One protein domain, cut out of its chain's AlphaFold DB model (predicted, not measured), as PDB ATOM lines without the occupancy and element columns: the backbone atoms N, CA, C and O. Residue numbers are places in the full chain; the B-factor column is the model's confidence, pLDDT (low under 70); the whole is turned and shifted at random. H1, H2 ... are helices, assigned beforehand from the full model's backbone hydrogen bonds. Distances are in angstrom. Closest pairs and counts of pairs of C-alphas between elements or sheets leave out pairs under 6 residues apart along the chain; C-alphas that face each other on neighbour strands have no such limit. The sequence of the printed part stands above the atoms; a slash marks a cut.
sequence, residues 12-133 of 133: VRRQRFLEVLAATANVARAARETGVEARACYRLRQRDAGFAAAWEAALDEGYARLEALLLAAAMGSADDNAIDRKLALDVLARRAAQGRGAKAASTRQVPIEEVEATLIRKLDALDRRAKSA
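What this domain is: This is residues 12 to 133 of the 133 residues of an uncharacterized protein of Sphingomonas sp. Leaf339 (UniProt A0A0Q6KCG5). H4 and H5 form a long helical hairpin, with H1, H2 and H3 clustered beside H4, and residues 107 to 133, including H6, stick out as an arm. The 122 printed residues have six named helices, H1 to H6: all helix. The whole is extended, radius of gyration of the C-alphas 22.2 A, spanning 80 by 32 by 17 A.

How they stand to each other: Start at H4, residues 49 to 75. H5, residues 85 to 105, touches H4's residues 63 to 74, opposite ways at a shallow tilt of 17 degrees; closest C-alphas Ala 74 and Arg 85, 6.8 A. H1, residues 12 to 24, touches H4; closest C-alphas Ala 22 and Ala 58, 4.2 A. H2, residues 27 to 33, touches H1; closest C-alphas Val 20 and Ala 30, 5.1 A. H3, residues 38 to 47, touches H4 only at the corner; closest C-alphas Arg 45 and Ala 52, 4.7 A. H6, residues 112 to 131, touches no helix. Every O i to N i+4 pair is within hydrogen-bond range except in H5, 13 of 17.

Where its parts are: From C-alpha 49 at (151.386, 107.999, 98.764), H4 runs 38.9 A. H6, 28.6 A, ends at (166.203, 74.896, 110.523).

The domain as a whole: The printed part has no cut. pLDDT is under 70 at 40 residues, among them 93 to 113.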
ATOM      1  N   VAL A  12     162.757 115.448  89.127       90.06
ATOM      2  CA  VAL A  12     162.518 116.614  88.257       90.06
ATOM      3  C   VAL A  12     161.320 116.384  87.336       90.06
ATOM      4  O   VAL A  12     160.455 117.246  87.196       90.06
ATOM      5  N   ARG A  13     161.229 115.199  86.727       90.06
ATOM      6  CA  ARG A  13     160.117 114.840  85.839       90.06
ATOM      7  C   ARG A  13     158.811 114.661  86.604       90.06
ATOM      8  O   ARG A  13     157.772 115.026  86.073       90.06
ATOM      9  N   ARG A  14     158.853 114.151  87.844       92.06
ATOM     10  CA  ARG A  14     157.691 114.106  88.752       92.06
ATOM     11  C   ARG A  14     157.157 115.510  89.004       92.06
ATOM     12  O   ARG A  14     155.966 115.730  88.831       92.06
ATOM     13  N   GLN A  15     158.040 116.439  89.358       94.19
ATOM     14  CA  GLN A  15     157.660 117.819  89.639       94.19
ATOM     15  C   GLN A  15     157.052 118.494  88.403       94.19
ATOM     16  O   GLN A  15     155.920 118.962  88.460       94.19
ATOM     17  N   ARG A  16     157.731 118.429  87.248       95.12
ATOM     18  CA  ARG A  16     157.176 118.969  85.996       95.12
ATOM     19  C   ARG A  16     155.867 118.301  85.586       95.12
ATOM     20  O   ARG A  16     154.993 118.952  85.025       95.12
ATOM     21  N   PHE A  17     155.715 117.004  85.849       94.75
ATOM     22  CA  PHE A  17     154.483 116.290  85.533       94.75
ATOM     23  C   PHE A  17     153.319 116.856  86.349       94.75
ATOM     24  O   PHE A  17     152.254 117.101  85.789       94.75
ATOM     25  N   LEU A  18     153.535 117.100  87.645       95.81
ATOM     26  CA  LEU A  18     152.536 117.695  88.531       95.81
ATOM     27  C   LEU A  18     152.202 119.135  88.127       95.81
ATOM     28  O   LEU A  18     151.030 119.483  88.103       95.81
ATOM     29  N   GLU A  19     153.191 119.935  87.722       96.12
ATOM     30  CA  GLU A  19     152.972 121.300  87.221       96.12
ATOM     31  C   GLU A  19     152.097 121.320  85.959       96.12
ATOM     32  O   GLU A  19     151.116 122.061  85.883       96.12
ATOM     33  N   VAL A  20     152.395 120.469  84.970       93.19
ATOM     34  CA  VAL A  20     151.574 120.378  83.750       93.19
ATOM     35  C   VAL A  20     150.188 119.817  84.066       93.19
ATOM     36  O   VAL A  20     149.190 120.243  83.477       93.19
ATOM     37  N   LEU A  21     150.094 118.874  85.006       90.81
ATOM     38  CA  LEU A  21     148.817 118.336  85.460       90.81
ATOM     39  C   LEU A  21     147.966 119.415  86.144       90.81
ATOM     40  O   LEU A  21     146.780 119.506  85.839       90.81
ATOM     41  N   ALA A  22     148.571 120.266  86.971       92.06
ATOM     42  CA  ALA A  22     147.918 121.409  87.601       92.06
ATOM     43  C   ALA A  22     147.505 122.484  86.597       92.06
ATOM     44  O   ALA A  22     146.448 123.085  86.721       92.06
ATOM     45  N   ALA A  23     148.275 122.690  85.533       87.31
ATOM     46  CA  ALA A  23     147.903 123.658  84.509       87.31
ATOM     47  C   ALA A  23     146.755 123.175  83.602       87.31
ATOM     48  O   ALA A  23     146.022 124.001  83.054       87.31
ATOM     49  N   THR A  24     146.621 121.860  83.390       82.44
ATOM     50  CA  THR A  24     145.825 121.323  82.266       82.44
ATOM     51  C   THR A  24     144.781 120.279  82.641       82.44
ATOM     52  O   THR A  24     143.964 119.923  81.792       82.44
ATOM     53  N   ALA A  25     144.831 119.734  83.859       84.62
ATOM     54  CA  ALA A  25     144.024 118.598  84.305       84.62
ATOM     55  C   ALA A  25     144.069 117.373  83.357       84.62
ATOM     56  O   ALA A  25     143.183 116.517  83.385       84.62
ATOM     57  N   ASN A  26     145.102 117.257  82.509       83.75
ATOM     58  CA  ASN A  26     145.190 116.236  81.468       83.75
ATOM     59  C   ASN A  26     146.453 115.378  81.624       83.75
ATOM     60  O   ASN A  26     147.558 115.768  81.249       83.75
ATOM     61  N   VAL A  27     146.261 114.151  82.112       83.50
ATOM     62  CA  VAL A  27     147.338 113.181  82.374       83.50
ATOM     63  C   VAL A  27     148.092 112.782  81.102       83.50
ATOM     64  O   VAL A  27     149.313 112.649  81.134       83.50
ATOM     65  N   ALA A  28     147.395 112.593  79.976       81.25
ATOM     66  CA  ALA A  28     148.033 112.202  78.717       81.25
ATOM     67  C   ALA A  28     148.920 113.329  78.167       81.25
ATOM     68  O   ALA A  28     150.027 113.072  77.691       81.25
ATOM     69  N   ARG A  29     148.461 114.581  78.287       81.31
ATOM     70  CA  ARG A  29     149.254 115.765  77.948       81.31
ATOM     71  C   ARG A  29     150.458 115.907  78.880       81.31
ATOM     72  O   ARG A  29     151.571 116.011  78.375       81.31
ATOM     73  N   ALA A  30     150.257 115.838  80.196       85.94
ATOM     74  CA  ALA A  30     151.338 115.926  81.181       85.94
ATOM     75  C   ALA A  30     152.413 114.851  80.960       85.94
ATOM     76  O   ALA A  30     153.609 115.141  80.996       85.94
ATOM     77  N   ALA A  31     151.993 113.623  80.644       86.69
ATOM     78  CA  ALA A  31     152.898 112.528  80.323       86.69
ATOM     79  C   ALA A  31     153.711 112.804  79.044       86.69
ATOM     80  O   ALA A  31     154.932 112.654  79.026       86.69
ATOM     81  N   ARG A  32     153.045 113.278  77.983       87.19
ATOM     82  CA  ARG A  32     153.697 113.630  76.715       87.19
ATOM     83  C   ARG A  32     154.702 114.772  76.877       87.19
ATOM     84  O   ARG A  32     155.803 114.668  76.351       87.19
ATOM     85  N   GLU A  33     154.343 115.830  77.598       90.06
ATOM     86  CA  GLU A  33     155.193 117.018  77.778       90.06
ATOM     87  C   GLU A  33     156.421 116.753  78.651       90.06
ATOM     88  O   GLU A  33     157.464 117.371  78.457       90.06
ATOM     89  N   THR A  34     156.332 115.799  79.575       88.69
ATOM     90  CA  THR A  34     157.466 115.413  80.429       88.69
ATOM     91  C   THR A  34     158.265 114.227  79.891       88.69
ATOM     92  O   THR A  34     159.238 113.803  80.519       88.69
ATOM     93  N   GLY A  35     157.886 113.692  78.724       88.19
ATOM     94  CA  GLY A  35     158.561 112.555  78.098       88.19
ATOM     95  C   GLY A  35     158.434 111.257  78.901       88.19
ATOM     96  O   GLY A  35     159.309 110.392  78.834       88.19
ATOM     97  N   VAL A  36     157.371 111.120  79.694       85.38
ATOM     98  CA  VAL A  36     157.128 109.967  80.566       85.38
ATOM     99  C   VAL A  36     155.946 109.146  80.075       85.38
ATOM    100  O   VAL A  36     155.015 109.642  79.444       85.38
ATOM    101  N   GLU A  37     155.947 107.854  80.385       83.31
ATOM    102  CA  GLU A  37     154.807 107.003  80.067       83.31
ATOM    103  C   GLU A  37     153.676 107.216  81.087       83.31
ATOM    104  O   GLU A  37     153.879 107.072  82.296       83.31
ATOM    105  N   ALA A  38     152.450 107.466  80.617       81.06
ATOM    106  CA  ALA A  38     151.288 107.621  81.498       81.06
ATOM    107  C   ALA A  38     151.077 106.395  82.411       81.06
ATOM    108  O   ALA A  38     150.770 106.539  83.595       81.06
ATOM    109  N   ARG A  39     151.325 105.174  81.909       83.31
ATOM    110  CA  ARG A  39     151.266 103.944  82.723       83.31
ATOM    111  C   ARG A  39     152.295 103.940  83.856       83.31
ATOM    112  O   ARG A  39     152.004 103.441  84.939       83.31
ATOM    113  N   ALA A  40     153.492 104.488  83.642       83.56
ATOM    114  CA  ALA A  40     154.495 104.622  84.699       83.56
ATOM    115  C   ALA A  40     154.038 105.605  85.789       83.56
ATOM    116  O   ALA A  40     154.220 105.323  86.971       83.56
ATOM    117  N   CYS A  41     153.368 106.690  85.396       83.44
ATOM    118  CA  CYS A  41     152.792 107.679  86.307       83.44
ATOM    119  C   CYS A  41     151.720 107.055  87.221       83.44
ATOM    120  O   CYS A  41     151.782 107.205  88.439       83.44
ATOM    121  N   TYR A  42     150.795 106.269  86.655       85.88
ATOM    122  CA  TYR A  42     149.786 105.544  87.440       85.88
ATOM    123  C   TYR A  42     150.395 104.492  88.373       85.88
ATOM    124  O   TYR A  42     149.990 104.393  89.530       85.88
ATOM    125  N   ARG A  43     151.395 103.729  87.908       83.81
ATOM    126  CA  ARG A  43     152.111 102.765  88.763       83.81
ATOM    127  C   ARG A  43     152.812 103.450  89.931       83.81
ATOM    128  O   ARG A  43     152.813 102.909  91.032       83.81
ATOM    129  N   LEU A  44     153.401 104.624  89.704       85.62
ATOM    130  CA  LEU A  44     154.021 105.402  90.771       85.62
ATOM    131  C   LEU A  44     152.972 105.899  91.768       85.62
ATOM    132  O   LEU A  44     153.150 105.700  92.963       85.62
ATOM    133  N   ARG A  45     151.851 106.447  91.286       87.75
ATOM    134  CA  ARG A  45     150.729 106.885  92.130       87.75
ATOM    135  C   ARG A  45     150.206 105.778  93.050       87.75
ATOM    136  O   ARG A  45     149.842 106.058  94.180       87.75
ATOM    137  N   GLN A  46     150.175 104.527  92.594       83.06
ATOM    138  CA  GLN A  46     149.744 103.403  93.437       83.06
ATOM    139  C   GLN A  46     150.756 103.034  94.532       83.06
ATOM    140  O   GLN A  46     150.369 102.461  95.545       83.06
ATOM    141  N   ARG A  47     152.048 103.309  94.323       83.44
ATOM    142  CA  ARG A  47     153.140 102.876  95.212       83.44
ATOM    143  C   ARG A  47     153.646 103.973  96.146       83.44
ATOM    144  O   ARG A  47     154.236 103.655  97.170       83.44
ATOM    145  N   ASP A  48     153.463 105.234  95.773       85.50
ATOM    146  CA  ASP A  48     153.993 106.409  96.461       85.50
ATOM    147  C   ASP A  48     152.827 107.305  96.897       85.50
ATOM    148  O   ASP A  48     152.221 108.013  96.089       85.50
ATOM    149  N   ALA A  49     152.497 107.246  98.189       89.69
ATOM    150  CA  ALA A  49     151.386 107.999  98.764       89.69
ATOM    151  C   ALA A  49     151.618 109.520  98.724       89.69
ATOM    152  O   ALA A  49     150.659 110.275  98.570       89.69
ATOM    153  N   GLY A  50     152.874 109.976  98.811       91.56
ATOM    154  CA  GLY A  50     153.215 111.396  98.706       91.56
ATOM    155  C   GLY A  50     152.970 111.915  97.293       91.56
ATOM    156  O   GLY A  50     152.321 112.943  97.105       91.56
ATOM    157  N   PHE A  51     153.396 111.151  96.285       89.69
ATOM    158  CA  PHE A  51     153.093 111.456  94.889       89.69
ATOM    159  C   PHE A  51     151.591 111.384  94.596       89.69
ATOM    160  O   PHE A  51     151.081 112.218  93.854       89.69
ATOM    161  N   ALA A  52     150.861 110.437  95.191       89.50
ATOM    162  CA  ALA A  52     149.408 110.368  95.059       89.50
ATOM    163  C   ALA A  52     148.709 111.603  95.646       89.50
ATOM    164  O   ALA A  52     147.824 112.158  95.002       89.50
ATOM    165  N   ALA A  53     149.124 112.062  96.828       90.44
ATOM    166  CA  ALA A  53     148.582 113.276  97.431       90.44
ATOM    167  C   ALA A  53     148.884 114.517  96.576       90.44
ATOM    168  O   ALA A  53     147.986 115.312  96.307       90.44
ATOM    169  N   ALA A  54     150.123 114.647  96.090       92.88
ATOM    170  CA  ALA A  54     150.517 115.744  95.211       92.88
ATOM    171  C   ALA A  54     149.768 115.716  93.866       92.88
ATOM    172  O   ALA A  54     149.409 116.760  93.331       92.88
ATOM    173  N   TRP A  55     149.484 114.524  93.337       92.69
ATOM    174  CA  TRP A  55     148.675 114.337  92.135       92.69
ATOM    175  C   TRP A  55     147.246 114.835  92.317       92.69
ATOM    176  O   TRP A  55     146.731 115.535  91.448       92.69
ATOM    177  N   GLU A  56     146.591 114.459  93.416       91.06
ATOM    178  CA  GLU A  56     145.231 114.922  93.700       91.06
ATOM    179  C   GLU A  56     145.198 116.442  93.886       91.06
ATOM    180  O   GLU A  56     144.358 117.096  93.274       91.06
ATOM    181  N   ALA A  57     146.168 117.013  94.611       91.62
ATOM    182  CA  ALA A  57     146.297 118.463  94.763       91.62
ATOM    183  C   ALA A  57     146.471 119.180  93.410       91.62
ATOM    184  O   ALA A  57     145.783 120.162  93.141       91.62
ATOM    185  N   ALA A  58     147.329 118.653  92.530       91.94
ATOM    186  CA  ALA A  58     147.509 119.185  91.181       91.94
ATOM    187  C   ALA A  58     146.212 119.104  90.364       91.94
ATOM    188  O   ALA A  58     145.840 120.058  89.687       91.94
ATOM    189  N   LEU A  59     145.478 117.990  90.433       86.00
ATOM    190  CA  LEU A  59     144.175 117.922  89.783       86.00
ATOM    191  C   LEU A  59     143.228 118.982  90.362       86.00
ATOM    192  O   LEU A  59     142.582 119.675  89.590       86.00
ATOM    193  N   ASP A  60     143.129 119.138  91.679       86.56
ATOM    194  CA  ASP A  60     142.215 120.123  92.276       86.56
ATOM    195  C   ASP A  60     142.500 121.544  91.780       86.56
ATOM    196  O   ASP A  60     141.574 122.239  91.356       86.56
ATOM    197  N   GLU A  61     143.775 121.926  91.705       88.06
ATOM    198  CA  GLU A  61     144.198 123.197  91.111       88.06
ATOM    199  C   GLU A  61     143.784 123.319  89.635       88.06
ATOM    200  O   GLU A  61     143.174 124.315  89.230       88.06
ATOM    201  N   GLY A  62     144.051 122.291  88.825       83.69
ATOM    202  CA  GLY A  62     143.726 122.323  87.399       83.69
ATOM    203  C   GLY A  62     142.238 122.421  87.114       83.69
ATOM    204  O   GLY A  62     141.835 123.110  86.176       83.69
ATOM    205  N   TYR A  63     141.400 121.806  87.942       80.81
ATOM    206  CA  TYR A  63     139.958 121.946  87.786       80.81
ATOM    207  C   TYR A  63     139.433 123.279  88.306       80.81
ATOM    208  O   TYR A  63     138.577 123.846  87.635       80.81
ATOM    209  N   ALA A  64     139.972 123.825  89.401       82.69
ATOM    210  CA  ALA A  64     139.634 125.182  89.834       82.69
ATOM    211  C   ALA A  64     139.949 126.212  88.732       82.69
ATOM    212  O   ALA A  64     139.162 127.120  88.458       82.69
ATOM    213  N   ARG A  65     141.069 126.029  88.022       83.31
ATOM    214  CA  ARG A  65     141.423 126.851  86.859       83.31
ATOM    215  C   ARG A  65     140.432 126.690  85.707       83.31
ATOM    216  O   ARG A  65     140.000 127.691  85.139       83.31
ATOM    217  N   LEU A  66     140.084 125.456  85.341       79.69
ATOM    218  CA  LEU A  66     139.102 125.198  84.284       79.69
ATOM    219  C   LEU A  66     137.731 125.776  84.643       79.69
ATOM    220  O   LEU A  66     137.091 126.385  83.795       79.69
ATOM    221  N   GLU A  67     137.308 125.644  85.896       80.19
ATOM    222  CA  GLU A  67     136.079 126.244  86.407       80.19
ATOM    223  C   GLU A  67     136.104 127.771  86.278       80.19
ATOM    224  O   GLU A  67     135.158 128.344  85.740       80.19
ATOM    225  N   ALA A  68     137.200 128.432  86.660       79.75
ATOM    226  CA  ALA A  68     137.359 129.875  86.485       79.75
ATOM    227  C   ALA A  68     137.286 130.298  85.006       79.75
ATOM    228  O   ALA A  68     136.611 131.274  84.677       79.75
ATOM    229  N   LEU A  69     137.928 129.544  84.103       78.12
ATOM    230  CA  LEU A  69     137.865 129.795  82.657       78.12
ATOM    231  C   LEU A  69     136.447 129.618  82.111       78.12
ATOM    232  O   LEU A  69     135.995 130.437  81.319       78.12
ATOM    233  N   LEU A  70     135.726 128.589  82.555       75.19
ATOM    234  CA  LEU A  70     134.336 128.356  82.169       75.19
ATOM    235  C   LEU A  70     133.418 129.458  82.703       75.19
ATOM    236  O   LEU A  70     132.540 129.940  81.989       75.19
ATOM    237  N   LEU A  71     133.592 129.870  83.963       77.00
ATOM    238  CA  LEU A  71     132.886 131.003  84.564       77.00
ATOM    239  C   LEU A  71     133.106 132.273  83.749       77.00
ATOM    240  O   LEU A  71     132.117 132.844  83.299       77.00
ATOM    241  N   ALA A  72     134.359 132.636  83.476       77.56
ATOM    242  CA  ALA A  72     134.703 133.777  82.633       77.56
ATOM    243  C   ALA A  72     134.085 133.666  81.231       77.56
ATOM    244  O   ALA A  72     133.456 134.618  80.775       77.56
ATOM    245  N   ALA A  73     134.184 132.497  80.587       71.38
ATOM    246  CA  ALA A  73     133.681 132.276  79.234       71.38
ATOM    247  C   ALA A  73     132.178 132.532  79.109       71.38
ATOM    248  O   ALA A  73     131.771 133.181  78.160       71.38
ATOM    249  N   ALA A  74     131.355 132.086  80.063       72.56
ATOM    250  CA  ALA A  74     129.916 132.369  79.996       72.56
ATOM    251  C   ALA A  74     129.459 133.607  80.786       72.56
ATOM    252  O   ALA A  74     128.263 133.864  80.847       72.56
ATOM    253  N   MET A  75     130.383 134.367  81.385       76.12
ATOM    254  CA  MET A  75     130.144 135.776  81.732       76.12
ATOM    255  C   MET A  75     130.477 136.701  80.548       76.12
ATOM    256  O   MET A  75     129.892 137.776  80.437       76.12
ATOM    257  N   GLY A  76     131.388 136.286  79.659       68.62
ATOM    258  CA  GLY A  76     131.663 136.935  78.380       68.62
ATOM    259  C   GLY A  76     130.564 136.637  77.359       68.62
ATOM    260  O   GLY A  76     130.167 135.492  77.164       68.62
ATOM    261  N   SER A  77     130.026 137.675  76.724       54.28
ATOM    262  CA  SER A  77     128.958 137.532  75.737       54.28
ATOM    263  C   SER A  77     129.474 136.914  74.432       54.28
ATOM    264  O   SER A  77     130.373 137.483  73.822       54.28
ATOM    265  N   ALA A  78     128.824 135.830  74.000       52.94
ATOM    266  CA  ALA A  78     128.763 135.306  72.631       52.94
ATOM    267  C   ALA A  78     130.109 135.105  71.904       52.94
ATOM    268  O   ALA A  78     130.569 135.975  71.172       52.94
ATOM    269  N   ASP A  79     130.673 133.902  72.028       53.22
ATOM    270  CA  ASP A  79     131.587 133.355  71.023       53.22
ATOM    271  C   ASP A  79     131.106 131.942  70.643       53.22
ATOM    272  O   ASP A  79     130.684 131.170  71.511       53.22
ATOM    273  N   ASP A  80     131.142 131.613  69.350       51.06
ATOM    274  CA  ASP A  80     130.476 130.453  68.715       51.06
ATOM    275  C   ASP A  80     131.072 129.082  69.099       51.06
ATOM    276  O   ASP A  80     130.636 128.034  68.621       51.06
ATOM    277  N   ASN A  81     132.047 129.061  70.009       54.00
ATOM    278  CA  ASN A  81     132.636 127.847  70.572       54.00
ATOM    279  C   ASN A  81     132.350 127.702  72.076       54.00
ATOM    280  O   ASN A  81     133.160 127.143  72.821       54.00
ATOM    281  N   ALA A  82     131.217 128.246  72.536       56.75
ATOM    282  CA  ALA A  82     130.759 128.134  73.911       56.75
ATOM    283  C   ALA A  82     130.705 126.656  74.322       56.75
ATOM    284  O   ALA A  82     129.795 125.919  73.943       56.75
ATOM    285  N   ILE A  83     131.688 126.216  75.118       57.53
ATOM    286  CA  ILE A  83     131.566 124.985  75.898       57.53
ATOM    287  C   ILE A  83     130.217 125.095  76.604       57.53
ATOM    288  O   ILE A  83     130.029 126.028  77.389       57.53
ATOM    289  N   ASP A  84     129.285 124.196  76.276       66.44
ATOM    290  CA  ASP A  84     127.935 124.218  76.828       66.44
ATOM    291  C   ASP A  84     128.052 124.375  78.350       66.44
ATOM    292  O   ASP A  84     128.620 123.525  79.044       66.44
ATOM    293  N   ARG A  85     127.576 125.518  78.857       62.47
ATOM    294  CA  ARG A  85     127.710 125.911  80.264       62.47
ATOM    295  C   ARG A  85     127.208 124.805  81.185       62.47
ATOM    296  O   ARG A  85     127.813 124.562  82.228       62.47
ATOM    297  N   LYS A  86     126.115 124.145  80.804       60.72
ATOM    298  CA  LYS A  86     125.516 123.053  81.563       60.72
ATOM    299  C   LYS A  86     126.423 121.827  81.535       60.72
ATOM    300  O   LYS A  86     126.717 121.287  82.594       60.72
ATOM    301  N   LEU A  87     126.947 121.449  80.368       68.00
ATOM    302  CA  LEU A  87     127.911 120.347  80.249       68.00
ATOM    303  C   LEU A  87     129.162 120.589  81.108       68.00
ATOM    304  O   LEU A  87     129.653 119.679  81.774       68.00
ATOM    305  N   ALA A  88     129.664 121.821  81.116       66.81
ATOM    306  CA  ALA A  88     130.811 122.218  81.920       66.81
ATOM    307  C   ALA A  88     130.539 122.061  83.428       66.81
ATOM    308  O   ALA A  88     131.343 121.458  84.143       66.81
ATOM    309  N   LEU A  89     129.386 122.545  83.899       68.12
ATOM    310  CA  LEU A  89     128.950 122.384  85.289       68.12
ATOM    311  C   LEU A  89     128.705 120.910  85.653       68.12
ATOM    312  O   LEU A  89     129.103 120.479  86.733       68.12
ATOM    313  N   ASP A  90     128.127 120.118  84.749       67.19
ATOM    314  CA  ASP A  90     127.868 118.689  84.960       67.19
ATOM    315  C   ASP A  90     129.174 117.892  85.116       67.19
ATOM    316  O   ASP A  90     129.292 117.024  85.990       67.19
ATOM    317  N   VAL A  91     130.198 118.205  84.314       71.12
ATOM    318  CA  VAL A  91     131.534 117.598  84.437       71.12
ATOM    319  C   VAL A  91     132.186 117.961  85.777       71.12
ATOM    320  O   VAL A  91     132.756 117.082  86.434       71.12
ATOM    321  N   LEU A  92     132.067 119.218  86.218       71.06
ATOM    322  CA  LEU A  92     132.574 119.672  87.519       71.06
ATOM    323  C   LEU A  92     131.850 118.984  88.686       71.06
ATOM    324  O   LEU A  92     132.500 118.442  89.584       71.06
ATOM    325  N   ALA A  93     130.519 118.914  88.647       67.94
ATOM    326  CA  ALA A  93     129.713 118.245  89.666       67.94
ATOM    327  C   ALA A  93     130.055 116.749  89.776       67.94
ATOM    328  O   ALA A  93     130.237 116.216  90.877       67.94
ATOM    329  N   ARG A  94     130.227 116.068  88.635       67.81
ATOM    330  CA  ARG A  94     130.630 114.656  88.592       67.81
ATOM    331  C   ARG A  94     132.010 114.433  89.208       67.81
ATOM    332  O   ARG A  94     132.204 113.444  89.916       67.81
ATOM    333  N   ARG A  95     132.957 115.350  88.998       64.31
ATOM    334  CA  ARG A  95     134.269 115.308  89.657       64.31
ATOM    335  C   ARG A  95     134.156 115.530  91.163       64.31
ATOM    336  O   ARG A  95     134.765 114.770  91.910       64.31
ATOM    337  N   ALA A  96     133.393 116.521  91.619       61.97
ATOM    338  CA  ALA A  96     133.215 116.782  93.049       61.97
ATOM    339  C   ALA A  96     132.655 115.549  93.786       61.97
ATOM    340  O   ALA A  96     133.079 115.230  94.899       61.97
ATOM    341  N   ALA A  97     131.759 114.802  93.132       63.47
ATOM    342  CA  ALA A  97     131.262 113.524  93.634       63.47
ATOM    343  C   ALA A  97     132.351 112.428  93.672       63.47
ATOM    344  O   ALA A  97     132.413 111.655  94.627       63.47
ATOM    345  N   GLN A  98     133.241 112.375  92.675       59.88
ATOM    346  CA  GLN A  98     134.339 111.398  92.605       59.88
ATOM    347  C   GLN A  98     135.486 111.693  93.592       59.88
ATOM    348  O   GLN A  98     136.005 110.766  94.215       59.88
ATOM    349  N   GLY A  99     135.851 112.964  93.794       53.56
ATOM    350  CA  GLY A  99     136.921 113.392  94.709       53.56
ATOM    351  C   GLY A  99     136.603 113.150  96.191       53.56
ATOM    352  O   GLY A  99     137.503 112.916  96.996       53.56
ATOM    353  N   ARG A 100     135.313 113.099  96.556       51.75
ATOM    354  CA  ARG A 100     134.867 112.710  97.907       51.75
ATOM    355  C   ARG A 100     134.978 111.203  98.175       51.75
ATOM    356  O   ARG A 100     135.155 110.811  99.325       51.75
ATOM    357  N   GLY A 101     134.932 110.361  97.139       44.97
ATOM    358  CA  GLY A 101     135.018 108.899  97.265       44.97
ATOM    359  C   GLY A 101     136.444 108.349  97.393       44.97
ATOM    360  O   GLY A 101     136.646 107.288  97.980       44.97
ATOM    361  N   ALA A 102     137.455 109.072  96.900       48.75
ATOM    362  CA  ALA A 102     138.842 108.599  96.895       48.75
ATOM    363  C   ALA A 102     139.530 108.665  98.274       48.75
ATOM    364  O   ALA A 102     140.360 107.805  98.573       48.75
ATOM    365  N   LYS A 103     139.156 109.616  99.150       48.03
ATOM    366  CA  LYS A 103     139.674 109.662 100.535       48.03
ATOM    367  C   LYS A 103     139.208 108.485 101.400       48.03
ATOM    368  O   LYS A 103     139.917 108.124 102.328       48.03
ATOM    369  N   ALA A 104     138.063 107.872 101.090       42.78
ATOM    370  CA  ALA A 104     137.548 106.712 101.825       42.78
ATOM    371  C   ALA A 104     138.081 105.367 101.293       42.78
ATOM    372  O   ALA A 104     138.053 104.369 102.007       42.78
ATOM    373  N   ALA A 105     138.571 105.324 100.050       46.84
ATOM    374  CA  ALA A 105     138.958 104.080  99.380       46.84
ATOM    375  C   ALA A 105     140.452 103.720  99.501       46.84
ATOM    376  O   ALA A 105     140.858 102.644  99.064       46.84
ATOM    377  N   SER A 106     141.287 104.597 100.068       55.00
ATOM    378  CA  SER A 106     142.737 104.390 100.124       55.00
ATOM    379  C   SER A 106     143.201 103.974 101.524       55.00
ATOM    380  O   SER A 106     143.346 104.802 102.420       55.00
ATOM    381  N   THR A 107     143.524 102.683 101.654       48.09
ATOM    382  CA  THR A 107     144.128 101.976 102.805       48.09
ATOM    383  C   THR A 107     143.153 101.538 103.900       48.09
ATOM    384  O   THR A 107     142.702 102.329 104.724       48.09
ATOM    385  N   ARG A 108     142.905 100.220 103.980       53.19
ATOM    386  CA  ARG A 108     142.386  99.592 105.202       53.19
ATOM    387  C   ARG A 108     143.421  99.819 106.302       53.19
ATOM    388  O   ARG A 108     144.506  99.246 106.237       53.19
ATOM    389  N   GLN A 109     143.103 100.664 107.279       50.81
ATOM    390  CA  GLN A 109     143.900 100.776 108.496       50.81
ATOM    391  C   GLN A 109     143.735  99.477 109.286       50.81
ATOM    392  O   GLN A 109     142.618  99.057 109.582       50.81
ATOM    393  N   VAL A 110     144.853  98.813 109.546       56.06
ATOM    394  CA  VAL A 110     144.923  97.585 110.336       56.06
ATOM    395  C   VAL A 110     145.610  97.956 111.652       56.06
ATOM    396  O   VAL A 110     146.619  98.667 111.593       56.06
ATOM    397  N   PRO A 111     145.080  97.559 112.824       66.12
ATOM    398  CA  PRO A 111     145.726  97.848 114.100       66.12
ATOM    399  C   PRO A 111     147.152  97.284 114.117       66.12
ATOM    400  O   PRO A 111     147.416  96.220 113.552       66.12
ATOM    401  N   ILE A 112     148.073  98.007 114.759       52.22
ATOM    402  CA  ILE A 112     149.505  97.664 114.787       52.22
ATOM    403  C   ILE A 112     149.749  96.234 115.298       52.22
ATOM    404  O   ILE A 112     150.582  95.522 114.750       52.22
ATOM    405  N   GLU A 113     148.917  95.775 116.228       67.94
ATOM    406  CA  GLU A 113     148.923  94.427 116.810       67.94
ATOM    407  C   GLU A 113     148.723  93.315 115.762       67.94
ATOM    408  O   GLU A 113     149.355  92.260 115.816       67.94
ATOM    409  N   GLU A 114     147.873  93.538 114.756       70.50
ATOM    410  CA  GLU A 114     147.605  92.556 113.696       70.50
ATOM    411  C   GLU A 114     148.750  92.517 112.667       70.50
ATOM    412  O   GLU A 114     149.077  91.457 112.112       70.50
ATOM    413  N   VAL A 115     149.424  93.654 112.460       67.69
ATOM    414  CA  VAL A 115     150.660  93.729 111.672       67.69
ATOM    415  C   VAL A 115     151.783  92.983 112.396       67.69
ATOM    416  O   VAL A 115     152.429  92.129 111.785       67.69
ATOM    417  N   GLU A 116     151.961  93.222 113.696       72.19
ATOM    418  CA  GLU A 116     152.944  92.536 114.543       72.19
ATOM    419  C   GLU A 116     152.720  91.020 114.563       72.19
ATOM    420  O   GLU A 116     153.638  90.251 114.268       72.19
ATOM    421  N   ALA A 117     151.482  90.566 114.774       77.12
ATOM    422  CA  ALA A 117     151.140  89.143 114.755       77.12
ATOM    423  C   ALA A 117     151.400  88.481 113.389       77.12
ATOM    424  O   ALA A 117     151.674  87.281 113.288       77.12
ATOM    425  N   THR A 118     151.296  89.243 112.301       73.19
ATOM    426  CA  THR A 118     151.594  88.753 110.951       73.19
ATOM    427  C   THR A 118     153.097  88.686 110.693       73.19
ATOM    428  O   THR A 118     153.564  87.735 110.062       73.19
ATOM    429  N   LEU A 119     153.860  89.658 111.195       78.75
ATOM    430  CA  LEU A 119     155.319  89.671 111.111       78.75
ATOM    431  C   LEU A 119     155.931  88.520 111.910       78.75
ATOM    432  O   LEU A 119     156.759  87.797 111.361       78.75
ATOM    433  N   ILE A 120     155.451  88.282 113.133       83.38
ATOM    434  CA  ILE A 120     155.892  87.167 113.984       83.38
ATOM    435  C   ILE A 120     155.648  85.826 113.283       83.38
ATOM    436  O   ILE A 120     156.579  85.047 113.100       83.38
ATOM    437  N   ARG A 121     154.433  85.586 112.765       82.50
ATOM    438  CA  ARG A 121     154.120  84.347 112.025       82.50
ATOM    439  C   ARG A 121     155.013  84.134 110.804       82.50
ATOM    440  O   ARG A 121     155.372  82.999 110.490       82.50
ATOM    441  N   LYS A 122     155.341  85.209 110.084       66.56
ATOM    442  CA  LYS A 122     156.230  85.137 108.920       66.56
ATOM    443  C   LYS A 122     157.678  84.874 109.326       66.56
ATOM    444  O   LYS A 122     158.316  84.065 108.661       66.56
ATOM    445  N   LEU A 123     158.170  85.500 110.397       79.69
ATOM    446  CA  LEU A 123     159.497  85.216 110.944       79.69
ATOM    447  C   LEU A 123     159.608  83.753 111.382       79.69
ATOM    448  O   LEU A 123     160.526  83.070 110.945       79.69
ATOM    449  N   ASP A 124     158.629  83.233 112.122       83.62
ATOM    450  CA  ASP A 124     158.620  81.835 112.571       83.62
ATOM    451  C   ASP A 124     158.629  80.841 111.402       83.62
ATOM    452  O   ASP A 124     159.286  79.800 111.450       83.62
ATOM    453  N   ALA A 125     157.894  81.147 110.330       78.31
ATOM    454  CA  ALA A 125     157.872  80.317 109.131       78.31
ATOM    455  C   ALA A 125     159.222  80.318 108.392       78.31
ATOM    456  O   ALA A 125     159.601  79.300 107.807       78.31
ATOM    457  N   LEU A 126     159.948  81.442 108.418       79.56
ATOM    458  CA  LEU A 126     161.299  81.548 107.863       79.56
ATOM    459  C   LEU A 126     162.313  80.799 108.731       79.56
ATOM    460  O   LEU A 126     163.126  80.051 108.197       79.56
ATOM    461  N   ASP A 127     162.192  80.910 110.050       78.00
ATOM    462  CA  ASP A 127     163.027  80.206 111.023       78.00
ATOM    463  C   ASP A 127     162.894  78.687 110.910       78.00
ATOM    464  O   ASP A 127     163.882  77.953 110.924       78.00
ATOM    465  N   ARG A 128     161.661  78.195 110.747       79.31
ATOM    466  CA  ARG A 128     161.394  76.767 110.529       79.31
ATOM    467  C   ARG A 128     161.994  76.276 109.218       79.31
ATOM    468  O   ARG A 128     162.567  75.196 109.207       79.31
ATOM    469  N   ARG A 129     161.904  77.074 108.146       76.44
ATOM    470  CA  ARG A 129     162.514  76.758 106.844       76.44
ATOM    471  C   ARG A 129     164.039  76.730 106.907       76.44
ATOM    472  O   ARG A 129     164.635  75.860 106.286       76.44
ATOM    473  N   ALA A 130     164.645  77.644 107.663       72.94
ATOM    474  CA  ALA A 130     166.091  77.712 107.857       72.94
ATOM    475  C   ALA A 130     166.634  76.565 108.726       72.94
ATOM    476  O   ALA A 130     167.758  76.135 108.519       72.94
ATOM    477  N   LYS A 131     165.842  76.050 109.675       72.38
ATOM    478  CA  LYS A 131     166.203  74.896 110.523       72.38
ATOM    479  C   LYS A 131     165.962  73.539 109.850       72.38
ATOM    480  O   LYS A 131     166.423  72.522 110.356       72.38
ATOM    481  N   SER A 132     165.212  73.518 108.749       60.88
ATOM    482  CA  SER A 132     164.934  72.323 107.942       60.88
ATOM    483  C   SER A 132     165.806  72.203 106.681       60.88
ATOM    484  O   SER A 132     165.531  71.331 105.858       60.88
ATOM    485  N   ALA A 133     166.793  73.088 106.508       49.56
ATOM    486  CA  ALA A 133     167.773  73.111 105.417       49.56
ATOM    487  C   ALA A 133     169.179  72.863 105.977       49.56
ATOM    488  O   ALA A 133     169.979  72.226 105.258       49.56
TER     489      ALA A 133